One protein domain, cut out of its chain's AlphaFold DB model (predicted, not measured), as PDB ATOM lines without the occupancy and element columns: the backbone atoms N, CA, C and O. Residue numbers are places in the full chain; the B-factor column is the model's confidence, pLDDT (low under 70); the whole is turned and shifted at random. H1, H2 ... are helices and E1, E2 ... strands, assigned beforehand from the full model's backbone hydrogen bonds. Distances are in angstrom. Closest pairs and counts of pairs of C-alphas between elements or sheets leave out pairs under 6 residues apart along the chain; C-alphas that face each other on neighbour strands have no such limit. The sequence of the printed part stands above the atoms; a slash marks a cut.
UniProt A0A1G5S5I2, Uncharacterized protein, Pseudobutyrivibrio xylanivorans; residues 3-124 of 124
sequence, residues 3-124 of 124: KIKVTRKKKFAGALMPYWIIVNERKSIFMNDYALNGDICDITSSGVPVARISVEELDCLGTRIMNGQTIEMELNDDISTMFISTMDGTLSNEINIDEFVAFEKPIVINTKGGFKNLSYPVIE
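This is residues 3 to 124 of the 124 residues of an uncharacterized protein of Pseudobutyrivibrio xylanivorans (UniProt A0A1G5S5I2). This is a small, loosely closed barrel made of two sheets: the curled sheet E4 E1 E6 E7 forms one part of the wall and the sheet E3 E2 E5 the other, with unpaired seams between E5 and E7 and between E3 and E4. H2 packs on the outside over E2, H1 only grazes the outside by E5, H3 is at one end by the start of E1, and a long loop, residues 34 to 54, runs out to Ser 45 and folds back. The 122 printed residues hold three named helices and seven named strands, in the order E1 E2 H1 H2 E3 E4 E5 H3 E6 E7; the class is mixed, helices and strands, with 58 residues, under half, in named elements. The four-strand sheet is mixed and the three-strand sheet all antiparallel. The whole is compact, with a radius of gyration of the C-alphas of 14.1 A, yet elongated, spanning 46 by 30 by 22 A.

Find C-alpha 3 at (96.692, 107.342, 144.916); from there strand E1, residues 3 to 8, runs 16.7 A. E2 follows at residues 19 to 22, 9.6 A long, then helix H1 at residues 27 to 33, 9.9 A. Go on to C-alpha 55 at (82.083, 122.596, 158.811), where helix H2, residues 55 to 61, begins and runs 10.0 A. Next come E3, residues 63 to 65; E4, residues 70 to 75, 15.9 A; and E5, residues 81 to 85, 13.4 A. The short helix H3 is residues 98 to 102. Last come E6, residues 107 to 114, 21.8 A, and E7, residues 117 to 123, 18.3 A, which ends at C-alpha 123 at (102.682, 118.128, 157.025).

Begin with E1, an inner strand of the twisted sheet E4 E1 E6 E7. E4 is its antiparallel neighbour, with N 6 and O 71 at 2.9 A. E6 is its parallel neighbour, with N 109 and O 7 at 2.8 A. The pairing of E6 is staggered: residues 107 to 109 pair with E1 and residues 109 to 114 with E7. E6 and E7 form a hairpin, with N 110 and O 122 at 2.8 A. H3 only grazes this sheet; the closest C-alphas of H3 and E1 are those of Val 101 and Ile 4, 6.5 A apart. In the other sheet, look at E2, the inner strand: N 65 of E3 and O 19 are 2.8 A apart, and N 20 and O 85 of E5 are 2.9 A apart. H2 is on this sheet at a height of 8.7 A, over E2 and only just not over E3, and runs along the strands, at 8 degrees to E2 on the local plane. H1 only grazes it with residues 27 to 30. Between the sheets, the closest C-alphas of E5 and E7, those of Ile 84 and Pro 121, are 6.4 A apart, while E5 and E6 are only just apart, at 8.2 A. In H1, H2 and H3 every O i to N i+4 pair is within hydrogen-bond range.

The two C-alphas farthest apart, those of Ser 45 and Ala 102, are 47.0 A apart. The printed part has no cut, and it ends at residue 124, the chain's last residue. The long links are H1 to H2, 21 residues, and E5 to H3, 12 residues; in the second, residues 95 to 96 pair antiparallel with residues 81 to 82 of E5. The mean pLDDT of the printed part is 88.4; look for values under 70 at residues 13 to 14, 37 to 41, 47 and 115 to 116.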
ATOM      1  N   LYS A   3      97.149 107.680 143.567       93.81
ATOM      2  CA  LYS A   3      96.692 107.342 144.916       93.81
ATOM      3  C   LYS A   3      97.622 107.960 145.940       93.81
ATOM      4  O   LYS A   3      98.837 107.823 145.822       93.81
ATOM      5  N   ILE A   4      97.046 108.600 146.949       95.06
ATOM      6  CA  ILE A   4      97.789 109.079 148.112       95.06
ATOM      7  C   ILE A   4      97.232 108.457 149.382       95.06
ATOM      8  O   ILE A   4      96.038 108.172 149.498       95.06
ATOM      9  N   LYS A   5      98.118 108.276 150.359       96.00
ATOM     10  CA  LYS A   5      97.772 107.820 151.698       96.00
ATOM     11  C   LYS A   5      98.096 108.919 152.688       96.00
ATOM     12  O   LYS A   5      99.250 109.335 152.783       96.00
ATOM     13  N   VAL A   6      97.085 109.372 153.418       97.12
ATOM     14  CA  VAL A   6      97.212 110.477 154.366       97.12
ATOM     15  C   VAL A   6      96.892 109.982 155.767       97.12
ATOM     16  O   VAL A   6      95.804 109.466 156.021       97.12
ATOM     17  N   THR A   7      97.832 110.149 156.692       97.06
ATOM     18  CA  THR A   7      97.682 109.737 158.092       97.06
ATOM     19  C   THR A   7      97.794 110.940 159.009       97.06
ATOM     20  O   THR A   7      98.822 111.610 159.033       97.06
ATOM     21  N   ARG A   8      96.785 111.170 159.851       95.31
ATOM     22  CA  ARG A   8      96.885 112.128 160.953       95.31
ATOM     23  C   ARG A   8      97.396 111.434 162.210       95.31
ATOM     24  O   ARG A   8      96.735 110.550 162.751       95.31
ATOM     25  N   LYS A   9      98.552 111.863 162.720       94.31
ATOM     26  CA  LYS A   9      99.122 111.362 163.979       94.31
ATOM     27  C   LYS A   9      98.169 111.616 165.145       94.31
ATOM     28  O   LYS A   9      97.605 112.698 165.278       94.31
ATOM     29  N   LYS A  10      98.041 110.623 166.028       90.94
ATOM     30  CA  LYS A  10      97.241 110.740 167.249       90.94
ATOM     31  C   LYS A  10      97.897 111.730 168.216       90.94
ATOM     32  O   LYS A  10      99.003 111.480 168.694       90.94
ATOM     33  N   LYS A  11      97.203 112.819 168.550       85.62
ATOM     34  CA  LYS A  11      97.597 113.767 169.606       85.62
ATOM     35  C   LYS A  11      96.409 114.162 170.473       85.62
ATOM     36  O   LYS A  11      95.281 114.206 170.000       85.62
ATOM     37  N   PHE A  12      96.665 114.425 171.756       76.56
ATOM     38  CA  PHE A  12      95.643 114.930 172.684       76.56
ATOM     39  C   PHE A  12      95.266 116.383 172.367       76.56
ATOM     40  O   PHE A  12      94.087 116.730 172.375       76.56
ATOM     41  N   ALA A  13      96.251 117.218 172.027       69.62
ATOM     42  CA  ALA A  13      96.002 118.557 171.506       69.62
ATOM     43  C   ALA A  13      95.252 118.466 170.167       69.62
ATOM     44  O   ALA A  13      95.704 117.779 169.252       69.62
ATOM     45  N   GLY A  14      94.093 119.126 170.075       67.62
ATOM     46  CA  GLY A  14      93.249 119.107 168.878       67.62
ATOM     47  C   GLY A  14      92.546 117.771 168.602       67.62
ATOM     48  O   GLY A  14      92.052 117.582 167.495       67.62
ATOM     49  N   ALA A  15      92.482 116.846 169.572       75.44
ATOM     50  CA  ALA A  15      91.929 115.499 169.373       75.44
ATOM     51  C   ALA A  15      90.474 115.478 168.880       75.44
ATOM     52  O   ALA A  15      90.095 114.574 168.138       75.44
ATOM     53  N   LEU A  16      89.678 116.457 169.315       79.38
ATOM     54  CA  LEU A  16      88.260 116.575 168.980       79.38
ATOM     55  C   LEU A  16      88.020 117.341 167.675       79.38
ATOM     56  O   LEU A  16      86.945 117.225 167.098       79.38
ATOM     57  N   MET A  17      89.007 118.111 167.209       83.62
ATOM     58  CA  MET A  17      88.855 118.950 166.028       83.62
ATOM     59  C   MET A  17      89.243 118.160 164.773       83.62
ATOM     60  O   MET A  17      90.402 117.739 164.679       83.62
ATOM     61  N   PRO A  18      88.323 117.928 163.821       92.56
ATOM     62  CA  PRO A  18      88.667 117.395 162.505       92.56
ATOM     63  C   PRO A  18      89.575 118.357 161.740       92.56
ATOM     64  O   PRO A  18      89.552 119.563 161.978       92.56
ATOM     65  N   TYR A  19      90.361 117.806 160.820       95.38
ATOM     66  CA  TYR A  19      91.099 118.566 159.812       95.38
ATOM     67  C   TYR A  19      90.527 118.261 158.431       95.38
ATOM     68  O   TYR A  19      89.910 117.211 158.249       95.38
ATOM     69  N   TRP A  20      90.773 119.140 157.464       97.50
ATOM     70  CA  TRP A  20      90.359 118.958 156.077       97.50
ATOM     71  C   TRP A  20      91.561 118.992 155.154       97.50
ATOM     72  O   TRP A  20      92.385 119.900 155.216       97.50
ATOM     73  N   ILE A  21      91.657 117.969 154.315       97.50
ATOM     74  CA  ILE A  21      92.664 117.847 153.271       97.50
ATOM     75  C   ILE A  21      92.116 118.539 152.027       97.50
ATOM     76  O   ILE A  21      91.123 118.078 151.459       97.50
ATOM     77  N   ILE A  22      92.755 119.638 151.628       97.31
ATOM     78  CA  ILE A  22      92.371 120.441 150.467       97.31
ATOM     79  C   ILE A  22      93.369 120.176 149.338       97.31
ATOM     80  O   ILE A  22      94.581 120.275 149.538       97.31
ATOM     81  N   VAL A  23      92.850 119.820 148.162       95.38
ATOM     82  CA  VAL A  23      93.644 119.439 146.976       95.38
ATOM     83  C   VAL A  23      93.216 120.155 145.691       95.38
ATOM     84  O   VAL A  23      94.000 120.248 144.754       95.38
ATOM     85  N   ASN A  24      91.990 120.686 145.640       89.50
ATOM     86  CA  ASN A  24      91.402 121.270 144.426       89.50
ATOM     87  C   ASN A  24      91.583 122.790 144.320       89.50
ATOM     88  O   ASN A  24      91.041 123.417 143.415       89.50
ATOM     89  N   GLU A  25      92.330 123.390 145.240       91.44
ATOM     90  CA  GLU A  25      92.537 124.829 145.291       91.44
ATOM     91  C   GLU A  25      93.950 125.143 145.778       91.44
ATOM     92  O   GLU A  25      94.556 124.371 146.523       91.44
ATOM     93  N   ARG A  26      94.491 126.284 145.343       93.12
ATOM     94  CA  ARG A  26      95.758 126.806 145.859       93.12
ATOM     95  C   ARG A  26      95.534 127.446 147.217       93.12
ATOM     96  O   ARG A  26      94.621 128.254 147.378       93.12
ATOM     97  N   LYS A  27      96.445 127.206 148.155       93.56
ATOM     98  CA  LYS A  27      96.420 127.798 149.497       93.56
ATOM     99  C   LYS A  27      96.273 129.320 149.451       93.56
ATOM    100  O   LYS A  27      95.558 129.877 150.270       93.56
ATOM    101  N   SER A  28      96.934 130.001 148.514       92.62
ATOM    102  CA  SER A  28      96.846 131.463 148.388       92.62
ATOM    103  C   SER A  28      95.450 131.960 148.007       92.62
ATOM    104  O   SER A  28      95.035 133.007 148.497       92.62
ATOM    105  N   ILE A  29      94.730 131.213 147.165       92.94
ATOM    106  CA  ILE A  29      93.353 131.524 146.765       92.94
ATOM    107  C   ILE A  29      92.428 131.269 147.955       92.94
ATOM    108  O   ILE A  29      91.770 132.196 148.412       92.94
ATOM    109  N   PHE A  30      92.531 130.086 148.569       93.69
ATOM    110  CA  PHE A  30      91.789 129.737 149.783       93.69
ATOM    111  C   PHE A  30      91.979 130.780 150.900       93.69
ATOM    112  O   PHE A  30      91.037 131.207 151.564       93.69
ATOM    113  N   MET A  31      93.215 131.246 151.115       92.38
ATOM    114  CA  MET A  31      93.502 132.292 152.099       92.38
ATOM    115  C   MET A  31      92.827 133.620 151.767       92.38
ATOM    116  O   MET A  31      92.411 134.328 152.682       92.38
ATOM    117  N   ASN A  32      92.740 133.979 150.489       91.25
ATOM    118  CA  ASN A  32      92.080 135.202 150.063       91.25
ATOM    119  C   ASN A  32      90.561 135.116 150.266       91.25
ATOM    120  O   ASN A  32      89.978 136.028 150.849       91.25
ATOM    121  N   ASP A  33      89.955 133.998 149.874       91.44
ATOM    122  CA  ASP A  33      88.501 133.802 149.902       91.44
ATOM    123  C   ASP A  33      87.939 133.818 151.331       91.44
ATOM    124  O   ASP A  33      86.873 134.380 151.580       91.44
ATOM    125  N   TYR A  34      88.711 133.312 152.297       89.38
ATOM    126  CA  TYR A  34      88.353 133.318 153.723       89.38
ATOM    127  C   TYR A  34      89.040 134.428 154.539       89.38
ATOM    128  O   TYR A  34      89.018 134.414 155.777       89.38
ATOM    129  N   ALA A  35      89.672 135.396 153.863       86.94
ATOM    130  CA  ALA A  35      90.401 136.512 154.470       86.94
ATOM    131  C   ALA A  35      91.429 136.080 155.543       86.94
ATOM    132  O   ALA A  35      91.642 136.764 156.545       86.94
ATOM    133  N   LEU A  36      92.081 134.928 155.359       85.56
ATOM    134  CA  LEU A  36      93.061 134.333 156.283       85.56
ATOM    135  C   LEU A  36      94.435 135.028 156.240       85.56
ATOM    136  O   LEU A  36      95.371 134.604 156.914       85.56
ATOM    137  N   ASN A  37      94.570 136.096 155.451       68.38
ATOM    138  CA  ASN A  37      95.765 136.932 155.368       68.38
ATOM    139  C   ASN A  37      95.901 137.802 156.637       68.38
ATOM    140  O   ASN A  37      95.589 138.989 156.623       68.38
ATOM    141  N   GLY A  38      96.331 137.206 157.752       59.97
ATOM    142  CA  GLY A  38      96.523 137.891 159.035       59.97
ATOM    143  C   GLY A  38      96.485 136.932 160.228       59.97
ATOM    144  O   GLY A  38      95.701 135.988 160.249       59.97
ATOM    145  N   ASP A  39      97.343 137.176 161.217       54.28
ATOM    146  CA  ASP A  39      97.760 136.202 162.243       54.28
ATOM    147  C   ASP A  39      96.816 136.070 163.457       54.28
ATOM    148  O   ASP A  39      97.233 135.658 164.538       54.28
ATOM    149  N   ILE A  40      95.541 136.442 163.333       58.34
ATOM    150  CA  ILE A  40      94.640 136.490 164.491       58.34
ATOM    151  C   ILE A  40      93.422 135.625 164.204       58.34
ATOM    152  O   ILE A  40      92.447 136.045 163.588       58.34
ATOM    153  N   CYS A  41      93.501 134.371 164.640       68.38
ATOM    154  CA  CYS A  41      92.294 133.646 164.995       68.38
ATOM    155  C   CYS A  41      91.714 134.342 166.233       68.38
ATOM    156  O   CYS A  41      92.406 134.448 167.251       68.38
ATOM    157  N   ASP A  42      90.485 134.848 166.135       71.00
ATOM    158  CA  ASP A  42      89.805 135.423 167.289       71.00
ATOM    159  C   ASP A  42      89.630 134.347 168.362       71.00
ATOM    160  O   ASP A  42      89.306 133.194 168.075       71.00
ATOM    161  N   ILE A  43      89.856 134.725 169.616       75.19
ATOM    162  CA  ILE A  43      89.710 133.831 170.761       75.19
ATOM    163  C   ILE A  43      88.530 134.332 171.589       75.19
ATOM    164  O   ILE A  43      88.446 135.513 171.927       75.19
ATOM    165  N   THR A  44      87.603 133.438 171.927       75.00
ATOM    166  CA  THR A  44      86.488 133.752 172.824       75.00
ATOM    167  C   THR A  44      86.995 134.150 174.214       75.00
ATOM    168  O   THR A  44      88.114 133.831 174.616       75.00
ATOM    169  N   SER A  45      86.130 134.755 175.032       72.25
ATOM    170  CA  SER A  45      86.429 135.025 176.448       72.25
ATOM    171  C   SER A  45      86.785 133.766 177.260       72.25
ATOM    172  O   SER A  45      87.424 133.868 178.303       72.25
ATOM    173  N   SER A  46      86.402 132.580 176.774       71.19
ATOM    174  CA  SER A  46      86.737 131.272 177.347       71.19
ATOM    175  C   SER A  46      88.034 130.653 176.803       71.19
ATOM    176  O   SER A  46      88.354 129.521 177.163       71.19
ATOM    177  N   GLY A  47      88.792 131.362 175.962       69.62
ATOM    178  CA  GLY A  47      90.061 130.865 175.423       69.62
ATOM    179  C   GLY A  47      89.909 129.901 174.241       69.62
ATOM    180  O   GLY A  47      90.846 129.164 173.939       69.62
ATOM    181  N   VAL A  48      88.738 129.864 173.595       75.62
ATOM    182  CA  VAL A  48      88.438 128.945 172.487       75.62
ATOM    183  C   VAL A  48      88.590 129.676 171.146       75.62
ATOM    184  O   VAL A  48      88.096 130.795 171.028       75.62
ATOM    185  N   PRO A  49      89.236 129.071 170.133       78.12
ATOM    186  CA  PRO A  49      89.279 129.620 168.778       78.12
ATOM    187  C   PRO A  49      87.875 129.836 168.206       78.12
ATOM    188  O   PRO A  49      87.028 128.940 168.277       78.12
ATOM    189  N   VAL A  50      87.625 130.999 167.613       82.44
ATOM    190  CA  VAL A  50      86.399 131.262 166.858       82.44
ATOM    191  C   VAL A  50      86.538 130.634 165.474       82.44
ATOM    192  O   VAL A  50      87.512 130.868 164.757       82.44
ATOM    193  N   ALA A  51      85.554 129.820 165.094       86.31
ATOM    194  CA  ALA A  51      85.501 129.231 163.765       86.31
ATOM    195  C   ALA A  51      85.369 130.330 162.702       86.31
ATOM    196  O   ALA A  51      84.496 131.193 162.801       86.31
ATOM    197  N   ARG A  52      86.226 130.276 161.686       88.50
ATOM    198  CA  ARG A  52      86.244 131.209 160.552       88.50
ATOM    199  C   ARG A  52      85.586 130.627 159.309       88.50
ATOM    200  O   ARG A  52      85.133 131.378 158.454       88.50
ATOM    201  N   ILE A  53      85.545 129.301 159.218       91.56
ATOM    202  CA  ILE A  53      84.978 128.553 158.100       91.56
ATOM    203  C   ILE A  53      84.030 127.511 158.689       91.56
ATOM    204  O   ILE A  53      84.361 126.859 159.685       91.56
ATOM    205  N   SER A  54      82.833 127.383 158.116       93.06
ATOM    206  CA  SER A  54      81.871 126.391 158.589       93.06
ATOM    207  C   SER A  54      82.329 124.973 158.245       93.06
ATOM    208  O   SER A  54      83.142 124.733 157.350       93.06
ATOM    209  N   VAL A  55      81.797 124.018 158.996       93.50
ATOM    210  CA  VAL A  55      82.083 122.596 158.811       93.50
ATOM    211  C   VAL A  55      81.540 122.116 157.464       93.50
ATOM    212  O   VAL A  55      82.212 121.360 156.768       93.50
ATOM    213  N   GLU A  56      80.350 122.586 157.096       95.38
ATOM    214  CA  GLU A  56      79.672 122.259 155.843       95.38
ATOM    215  C   GLU A  56      80.469 122.756 154.634       95.38
ATOM    216  O   GLU A  56      80.657 122.013 153.674       95.38
ATOM    217  N   GLU A  57      80.995 123.979 154.709       94.94
ATOM    218  CA  GLU A  57      81.832 124.565 153.660       94.94
ATOM    219  C   GLU A  57      83.118 123.747 153.466       94.94
ATOM    220  O   GLU A  57      83.478 123.370 152.351       94.94
ATOM    221  N   LEU A  58      83.796 123.395 154.564       95.56
ATOM    222  CA  LEU A  58      85.024 122.605 154.503       95.56
ATOM    223  C   LEU A  58      84.791 121.177 153.993       95.56
ATOM    224  O   LEU A  58      85.648 120.641 153.289       95.56
ATOM    225  N   ASP A  59      83.649 120.566 154.307       95.62
ATOM    226  CA  ASP A  59      83.266 119.263 153.754       95.62
ATOM    227  C   ASP A  59      83.004 119.320 152.242       95.62
ATOM    228  O   ASP A  59      83.204 118.318 151.553       95.62
ATOM    229  N   CYS A  60      82.580 120.470 151.708       94.94
ATOM    230  CA  CYS A  60      82.461 120.675 150.265       94.94
ATOM    231  C   CYS A  60      83.826 120.855 149.584       94.94
ATOM    232  O   CYS A  60      84.001 120.428 148.444       94.94
ATOM    233  N   LEU A  61      84.791 121.475 150.267       94.44
ATOM    234  CA  LEU A  61      86.096 121.816 149.692       94.44
ATOM    235  C   LEU A  61      87.158 120.728 149.838       94.44
ATOM    236  O   LEU A  61      88.131 120.698 149.078       94.44
ATOM    237  N   GLY A  62      87.009 119.840 150.816       95.50
ATOM    238  CA  GLY A  62      88.046 118.876 151.128       95.50
ATOM    239  C   GLY A  62      87.566 117.630 151.836       95.50
ATOM    240  O   GLY A  62      86.404 117.449 152.178       95.50
ATOM    241  N   THR A  63      88.520 116.738 152.066       96.88
ATOM    242  CA  THR A  63      88.249 115.465 152.733       96.88
ATOM    243  C   THR A  63      88.586 115.561 154.209       96.88
ATOM    244  O   THR A  63      89.718 115.871 154.589       96.88
ATOM    245  N   ARG A  64      87.599 115.273 155.058       96.50
ATOM    246  CA  ARG A  64      87.760 115.297 156.509       96.50
ATOM    247  C   ARG A  64      88.661 114.157 156.998       96.50
ATOM    248  O   ARG A  64      88.499 113.008 156.591       96.50
ATOM    249  N   ILE A  65      89.555 114.457 157.942       96.31
ATOM    250  CA  ILE A  65      90.406 113.480 158.631       96.31
ATOM    251  C   ILE A  65      90.430 113.699 160.154       96.31
ATOM    252  O   ILE A  65      90.778 114.764 160.683       96.31
ATOM    253  N   MET A  66      90.067 112.646 160.884       95.12
ATOM    254  CA  MET A  66      90.007 112.615 162.343       95.12
ATOM    255  C   MET A  66      91.367 112.288 162.968       95.12
ATOM    256  O   MET A  66      92.285 111.767 162.336       95.12
ATOM    257  N   ASN A  67      91.506 112.600 164.253       93.69
ATOM    258  CA  ASN A  67      92.719 112.328 165.015       93.69
ATOM    259  C   ASN A  67      93.071 110.827 165.027       93.69
ATOM    260  O   ASN A  67      92.260 110.002 165.444       93.69
ATOM    261  N   GLY A  68      94.291 110.472 164.611       94.31
ATOM    262  CA  GLY A  68      94.732 109.075 164.509       94.31
ATOM    263  C   GLY A  68      94.218 108.327 163.273       94.31
ATOM    264  O   GLY A  68      94.523 107.146 163.123       94.31
ATOM    265  N   GLN A  69      93.437 108.975 162.405       96.25
ATOM    266  CA  GLN A  69      92.873 108.342 161.219       96.25
ATOM    267  C   GLN A  69      93.903 108.269 160.087       96.25
ATOM    268  O   GLN A  69      94.759 109.140 159.936       96.25
ATOM    269  N   THR A  70      93.785 107.224 159.274       97.06
ATOM    270  CA  THR A  70      94.432 107.127 157.965       97.06
ATOM    271  C   THR A  70      93.357 107.010 156.901       97.06
ATOM    272  O   THR A  70      92.411 106.243 157.081       97.06
ATOM    273  N   ILE A  71      93.506 107.763 155.818       96.62
ATOM    274  CA  ILE A  71      92.629 107.701 154.653       96.62
ATOM    275  C   ILE A  71      93.457 107.475 153.391       96.62
ATOM    276  O   ILE A  71      94.620 107.877 153.311       96.62
ATOM    277  N   GLU A  72      92.843 106.832 152.409       95.69
ATOM    278  CA  GLU A  72      93.395 106.662 151.070       95.69
ATOM    279  C   GLU A  72      92.505 107.445 150.108       95.69
ATOM    280  O   GLU A  72      91.280 107.350 150.176       95.69
ATOM    281  N   MET A  73      93.124 108.271 149.269       94.69
ATOM    282  CA  MET A  73      92.427 109.148 148.332       94.69
ATOM    283  C   MET A  73      92.906 108.848 146.918       94.69
ATOM    284  O   MET A  73      94.110 108.731 146.675       94.69
ATOM    285  N   GLU A  74      91.962 108.745 145.990       95.12
ATOM    286  CA  GLU A  74      92.248 108.707 144.560       95.12
ATOM    287  C   GLU A  74      92.085 110.119 143.999       95.12
ATOM    288  O   GLU A  74      91.041 110.747 144.165       95.12
ATOM    289  N   LEU A  75      93.139 110.625 143.370       94.50
ATOM    290  CA  LEU A  75      93.220 111.970 142.822       94.50
ATOM    291  C   LEU A  75      93.408 111.907 141.306       94.50
ATOM    292  O   LEU A  75      94.018 110.974 140.770       94.50
ATOM    293  N   ASN A  76      92.920 112.935 140.620       94.69
ATOM    294  CA  ASN A  76      93.241 113.147 139.216       94.69
ATOM    295  C   ASN A  76      94.739 113.474 139.060       94.69
ATOM    296  O   ASN A  76      95.388 113.959 139.991       94.69
ATOM    297  N   ASP A  77      95.311 113.175 137.892       91.94
ATOM    298  CA  ASP A  77      96.762 113.310 137.683       91.94
ATOM    299  C   ASP A  77      97.231 114.775 137.657       91.94
ATOM    300  O   ASP A  77      98.385 115.045 137.990       91.94
ATOM    301  N   ASP A  78      96.335 115.706 137.327       93.38
ATOM    302  CA  ASP A  78      96.557 117.156 137.262       93.38
ATOM    303  C   ASP A  78      96.658 117.835 138.641       93.38
ATOM    304  O   ASP A  78      97.293 118.884 138.776       93.38
ATOM    305  N   ILE A  79      96.090 117.225 139.684       94.00
ATOM    306  CA  ILE A  79      96.179 117.715 141.064       94.00
ATOM    307  C   ILE A  79      97.609 117.530 141.568       94.00
ATOM    308  O   ILE A  79      98.011 116.414 141.855       94.00
ATOM    309  N   SER A  80      98.395 118.592 141.716       93.50
ATOM    310  CA  SER A  80      99.810 118.500 142.141       93.50
ATOM    311  C   SER A  80     100.077 119.046 143.539       93.50
ATOM    312  O   SER A  80     101.170 118.859 144.071       93.50
ATOM    313  N   THR A  81      99.096 119.684 144.176       95.19
ATOM    314  CA  THR A  81      99.289 120.334 145.474       95.19
ATOM    315  C   THR A  81      98.263 119.936 146.511       95.19
ATOM    316  O   THR A  81      97.135 119.573 146.193       95.19
ATOM    317  N   MET A  82      98.671 120.032 147.774       96.38
ATOM    318  CA  MET A  82      97.813 119.763 148.918       96.38
ATOM    319  C   MET A  82      98.184 120.664 150.092       96.38
ATOM    320  O   MET A  82      99.361 120.929 150.338       96.38
ATOM    321  N   PHE A  83      97.184 121.074 150.865       96.75
ATOM    322  CA  PHE A  83      97.367 121.654 152.192       96.75
ATOM    323  C   PHE A  83      96.252 121.189 153.133       96.75
ATOM    324  O   PHE A  83      95.253 120.606 152.710       96.75
ATOM    325  N   ILE A  84      96.442 121.412 154.430       96.31
ATOM    326  CA  ILE A  84      95.477 121.061 155.469       96.31
ATOM    327  C   ILE A  84      94.869 122.332 156.032       96.31
ATOM    328  O   ILE A  84      95.603 123.272 156.333       96.31
ATOM    329  N   SER A  85      93.555 122.315 156.221       94.62
ATOM    330  CA  SER A  85      92.790 123.387 156.843       94.62
ATOM    331  C   SER A  85      92.059 122.904 158.094       94.62
ATOM    332  O   SER A  85      91.773 121.713 158.269       94.62
ATOM    333  N   THR A  86      91.757 123.847 158.974       92.38
ATOM    334  CA  THR A  86      90.932 123.668 160.165       92.38
ATOM    335  C   THR A  86      89.804 124.701 160.162       92.38
ATOM    336  O   THR A  86      89.901 125.735 159.505       92.38
ATOM    337  N   MET A  87      88.727 124.450 160.909       91.31
ATOM    338  CA  MET A  87      87.564 125.354 160.962       91.31
ATOM    339  C   MET A  87      87.878 126.742 161.540       91.31
ATOM    340  O   MET A  87      87.250 127.732 161.186       91.31
ATOM    341  N   ASP A  88      88.878 126.830 162.410       88.25
ATOM    342  CA  ASP A  88      89.447 128.055 162.979       88.25
ATOM    343  C   ASP A  88      90.378 128.807 162.007       88.25
ATOM    344  O   ASP A  88      90.876 129.886 162.330       88.25
ATOM    345  N   GLY A  89      90.567 128.286 160.789       88.00
ATOM    346  CA  GLY A  89      91.317 128.944 159.719       88.00
ATOM    347  C   GLY A  89      92.830 128.755 159.812       88.00
ATOM    348  O   GLY A  89      93.572 129.511 159.186       88.00
ATOM    349  N   THR A  90      93.312 127.764 160.575       89.56
ATOM    350  CA  THR A  90      94.740 127.422 160.553       89.56
ATOM    351  C   THR A  90      95.075 126.501 159.407       89.56
ATOM    352  O   THR A  90      94.379 125.522 159.138       89.56
ATOM    353  N   LEU A  91      96.186 126.813 158.752       92.00
ATOM    354  CA  LEU A  91      96.615 126.130 157.547       92.00
ATOM    355  C   LEU A  91      97.998 125.519 157.735       92.00
ATOM    356  O   LEU A  91      98.888 126.143 158.320       92.00
ATOM    357  N   SER A  92      98.217 124.339 157.160       93.50
ATOM    358  CA  SER A  92      99.572 123.817 156.980       93.50
ATOM    359  C   SER A  92     100.299 124.573 155.865       93.50
ATOM    360  O   SER A  92      99.739 125.436 155.183       93.50
ATOM    361  N   ASN A  93     101.560 124.223 155.620       91.81
ATOM    362  CA  ASN A  93     102.196 124.559 154.348       91.81
ATOM    363  C   ASN A  93     101.474 123.860 153.186       91.81
ATOM    364  O   ASN A  93     100.895 122.788 153.380       91.81
ATOM    365  N   GLU A  94     101.519 124.483 152.008       94.69
ATOM    366  CA  GLU A  94     101.179 123.819 150.747       94.69
ATOM    367  C   GLU A  94     102.377 122.963 150.330       94.69
ATOM    368  O   GLU A  94     103.515 123.434 150.361       94.69
ATOM    369  N   ILE A  95     102.123 121.704 149.987       94.75
ATOM    370  CA  ILE A  95     103.141 120.763 149.521       94.75
ATOM    371  C   ILE A  95     102.851 120.328 148.087       94.75
ATOM    372  O   ILE A  95     101.698 120.338 147.653       94.75
ATOM    373  N   ASN A  96     103.896 119.896 147.381       94.25
ATOM    374  CA  ASN A  96     103.753 119.159 146.133       94.25
ATOM    375  C   ASN A  96     103.559 117.667 146.449       94.25
ATOM    376  O   ASN A  96     104.392 117.073 147.134       94.25
ATOM    377  N   ILE A  97     102.468 117.064 145.974       94.00
ATOM    378  CA  ILE A  97     102.156 115.653 146.245       94.00
ATOM    379  C   ILE A  97     102.842 114.676 145.286       94.00
ATOM    380  O   ILE A  97     102.925 113.489 145.600       94.00
ATOM    381  N   ASP A  98     103.355 115.143 144.147       92.75
ATOM    382  CA  ASP A  98     103.971 114.282 143.132       92.75
ATOM    383  C   ASP A  98     105.224 113.583 143.672       92.75
ATOM    384  O   ASP A  98     105.468 112.418 143.361       92.75
ATOM    385  N   GLU A  99     105.971 114.244 144.560       88.81
ATOM    386  CA  GLU A  99     107.111 113.640 145.257       88.81
ATOM    387  C   GLU A  99     106.674 112.468 146.146       88.81
ATOM    388  O   GLU A  99     107.325 111.426 146.188       88.81
ATOM    389  N   PHE A 100     105.542 112.600 146.838       90.44
ATOM    390  CA  PHE A 100     105.030 111.552 147.719       90.44
ATOM    391  C   PHE A 100     104.511 110.361 146.919       90.44
ATOM    392  O   PHE A 100     104.768 109.219 147.291       90.44
ATOM    393  N   VAL A 101     103.849 110.622 145.790       90.94
ATOM    394  CA  VAL A 101     103.370 109.579 144.877       90.94
ATOM    395  C   VAL A 101     104.541 108.834 144.237       90.94
ATOM    396  O   VAL A 101     104.555 107.607 144.255       90.94
ATOM    397  N   ALA A 102     105.550 109.549 143.726       89.62
ATOM    398  CA  ALA A 102     106.694 108.946 143.040       89.62
ATOM    399  C   ALA A 102     107.507 107.992 143.933       89.62
ATOM    400  O   ALA A 102     108.074 107.019 143.441       89.62
ATOM    401  N   PHE A 103     107.559 108.266 145.240       89.31
ATOM    402  CA  PHE A 103     108.267 107.439 146.219       89.31
ATOM    403  C   PHE A 103     107.343 106.555 147.070       89.31
ATOM    404  O   PHE A 103     107.816 105.982 148.051       89.31
ATOM    405  N   GLU A 104     106.045 106.486 146.746       88.31
ATOM    406  CA  GLU A 104     105.015 105.789 147.535       88.31
ATOM    407  C   GLU A 104     105.052 106.148 149.036       88.31
ATOM    408  O   GLU A 104     104.764 105.338 149.922       88.31
ATOM    409  N   LYS A 105     105.441 107.389 149.348       90.19
ATOM    410  CA  LYS A 105     105.580 107.861 150.723       90.19
ATOM    411  C   LYS A 105     104.212 108.247 151.279       90.19
ATOM    412  O   LYS A 105     103.476 108.993 150.631       90.19
ATOM    413  N   PRO A 106     103.873 107.812 152.505       91.19
ATOM    414  CA  PRO A 106     102.673 108.297 153.161       91.19
ATOM    415  C   PRO A 106     102.839 109.778 153.504       91.19
ATOM    416  O   PRO A 106     103.893 110.196 153.985       91.19
ATOM    417  N   ILE A 107     101.775 110.552 153.314       95.69
ATOM    418  CA  ILE A 107     101.721 111.931 153.785       95.69
ATOM    419  C   ILE A 107     101.267 111.912 155.241       95.69
ATOM    420  O   ILE A 107     100.204 111.379 155.577       95.69
ATOM    421  N   VAL A 108     102.073 112.491 156.125       96.56
ATOM    422  CA  VAL A 108     101.816 112.462 157.563       96.56
ATOM    423  C   VAL A 108     101.432 113.852 158.047       96.56
ATOM    424  O   VAL A 108     102.205 114.800 157.955       96.56
ATOM    425  N   ILE A 109     100.235 113.965 158.614       95.56
ATOM    426  CA  ILE A 109      99.752 115.180 159.263       95.56
ATOM    427  C   ILE A 109     100.033 115.080 160.760       95.56
ATOM    428  O   ILE A 109      99.567 114.166 161.447       95.56
ATOM    429  N   ASN A 110     100.755 116.057 161.288       93.31
ATOM    430  CA  ASN A 110     100.967 116.254 162.711       93.31
ATOM    431  C   ASN A 110     100.213 117.497 163.209       93.31
ATOM    432  O   ASN A 110      99.910 118.414 162.451       93.31
ATOM    433  N   THR A 111      99.937 117.545 164.509       90.31
ATOM    434  CA  THR A 111      99.359 118.716 165.184       90.31
ATOM    435  C   THR A 111     100.438 119.383 166.031       90.31
ATOM    436  O   THR A 111     101.004 118.746 166.926       90.31
ATOM    437  N   LYS A 112     100.750 120.652 165.771       87.56
ATOM    438  CA  LYS A 112     101.592 121.480 166.650       87.56
ATOM    439  C   LYS A 112     100.722 122.460 167.444       87.56
ATOM    440  O   LYS A 112      99.539 122.612 167.156       87.56
ATOM    441  N   GLY A 113     101.301 123.081 168.470       80.94
ATOM    442  CA  GLY A 113     100.562 123.911 169.426       80.94
ATOM    443  C   GLY A 113      99.819 123.089 170.486       80.94
ATOM    444  O   GLY A 113     100.208 121.958 170.787       80.94
ATOM    445  N   GLY A 114      98.769 123.670 171.068       71.56
ATOM    446  CA  GLY A 114      97.972 123.069 172.141       71.56
ATOM    447  C   GLY A 114      98.307 123.591 173.543       71.56
ATOM    448  O   GLY A 114      99.384 124.138 173.784       71.56
ATOM    449  N   PHE A 115      97.356 123.414 174.471       62.41
ATOM    450  CA  PHE A 115      97.329 123.889 175.871       62.41
ATOM    451  C   PHE A 115      97.416 125.407 176.086       62.41
ATOM    452  O   PHE A 115      96.596 125.951 176.815       62.41
ATOM    453  N   LYS A 116      98.406 126.081 175.497       65.81
ATOM    454  CA  LYS A 116      98.634 127.532 175.634       65.81
ATOM    455  C   LYS A 116      98.558 128.287 174.308       65.81
ATOM    456  O   LYS A 116      98.265 129.473 174.315       65.81
ATOM    457  N   ASN A 117      98.810 127.595 173.197       71.75
ATOM    458  CA  ASN A 117      98.782 128.155 171.848       71.75
ATOM    459  C   ASN A 117      97.743 127.419 171.003       71.75
ATOM    460  O   ASN A 117      97.447 126.244 171.260       71.75
ATOM    461  N   LEU A 118      97.249 128.087 169.964       78.31
ATOM    462  CA  LEU A 118      96.325 127.497 169.005       78.31
ATOM    463  C   LEU A 118      96.921 126.223 168.386       78.31
ATOM    464  O   LEU A 118      98.128 126.148 168.131       78.31
ATOM    465  N   SER A 119      96.096 125.191 168.208       83.88
ATOM    466  CA  SER A 119      96.549 123.945 167.583       83.88
ATOM    467  C   SER A 119      96.485 124.094 166.072       83.88
ATOM    468  O   SER A 119      95.432 124.445 165.563       83.88
ATOM    469  N   TYR A 120      97.565 123.782 165.362       87.69
ATOM    470  CA  TYR A 120      97.630 123.938 163.908       87.69
ATOM    471  C   TYR A 120      98.207 122.691 163.218       87.69
ATOM    472  O   TYR A 120      99.036 121.978 163.810       87.69
ATOM    473  N   PRO A 121      97.767 122.395 161.981       91.62
ATOM    474  CA  PRO A 121      98.242 121.249 161.225       91.62
ATOM    475  C   PRO A 121      99.620 121.513 160.609       91.62
ATOM    476  O   PRO A 121      99.928 122.608 160.144       91.62
ATOM    477  N   VAL A 122     100.453 120.476 160.562       92.38
ATOM    478  CA  VAL A 122     101.753 120.479 159.881       92.38
ATOM    479  C   VAL A 122     101.883 119.189 159.089       92.38
ATOM    480  O   VAL A 122     101.586 118.122 159.621       92.38
ATOM    481  N   ILE A 123     102.333 119.290 157.844       92.56
ATOM    482  CA  ILE A 123     102.682 118.128 157.025       92.56
ATOM    483  C   ILE A 123     104.174 117.836 157.234       92.56
ATOM    484  O   ILE A 123     104.980 118.770 157.215       92.56
ATOM    485  N   GLU A 124     104.504 116.573 157.504       86.75
ATOM    486  CA  GLU A 124     105.868 116.061 157.719       86.75
ATOM    487  C   GLU A 124     106.411 115.300 156.510       86.75
ATOM    488  O   GLU A 124     105.617 114.580 155.859       86.75
TER     489      GLU A 124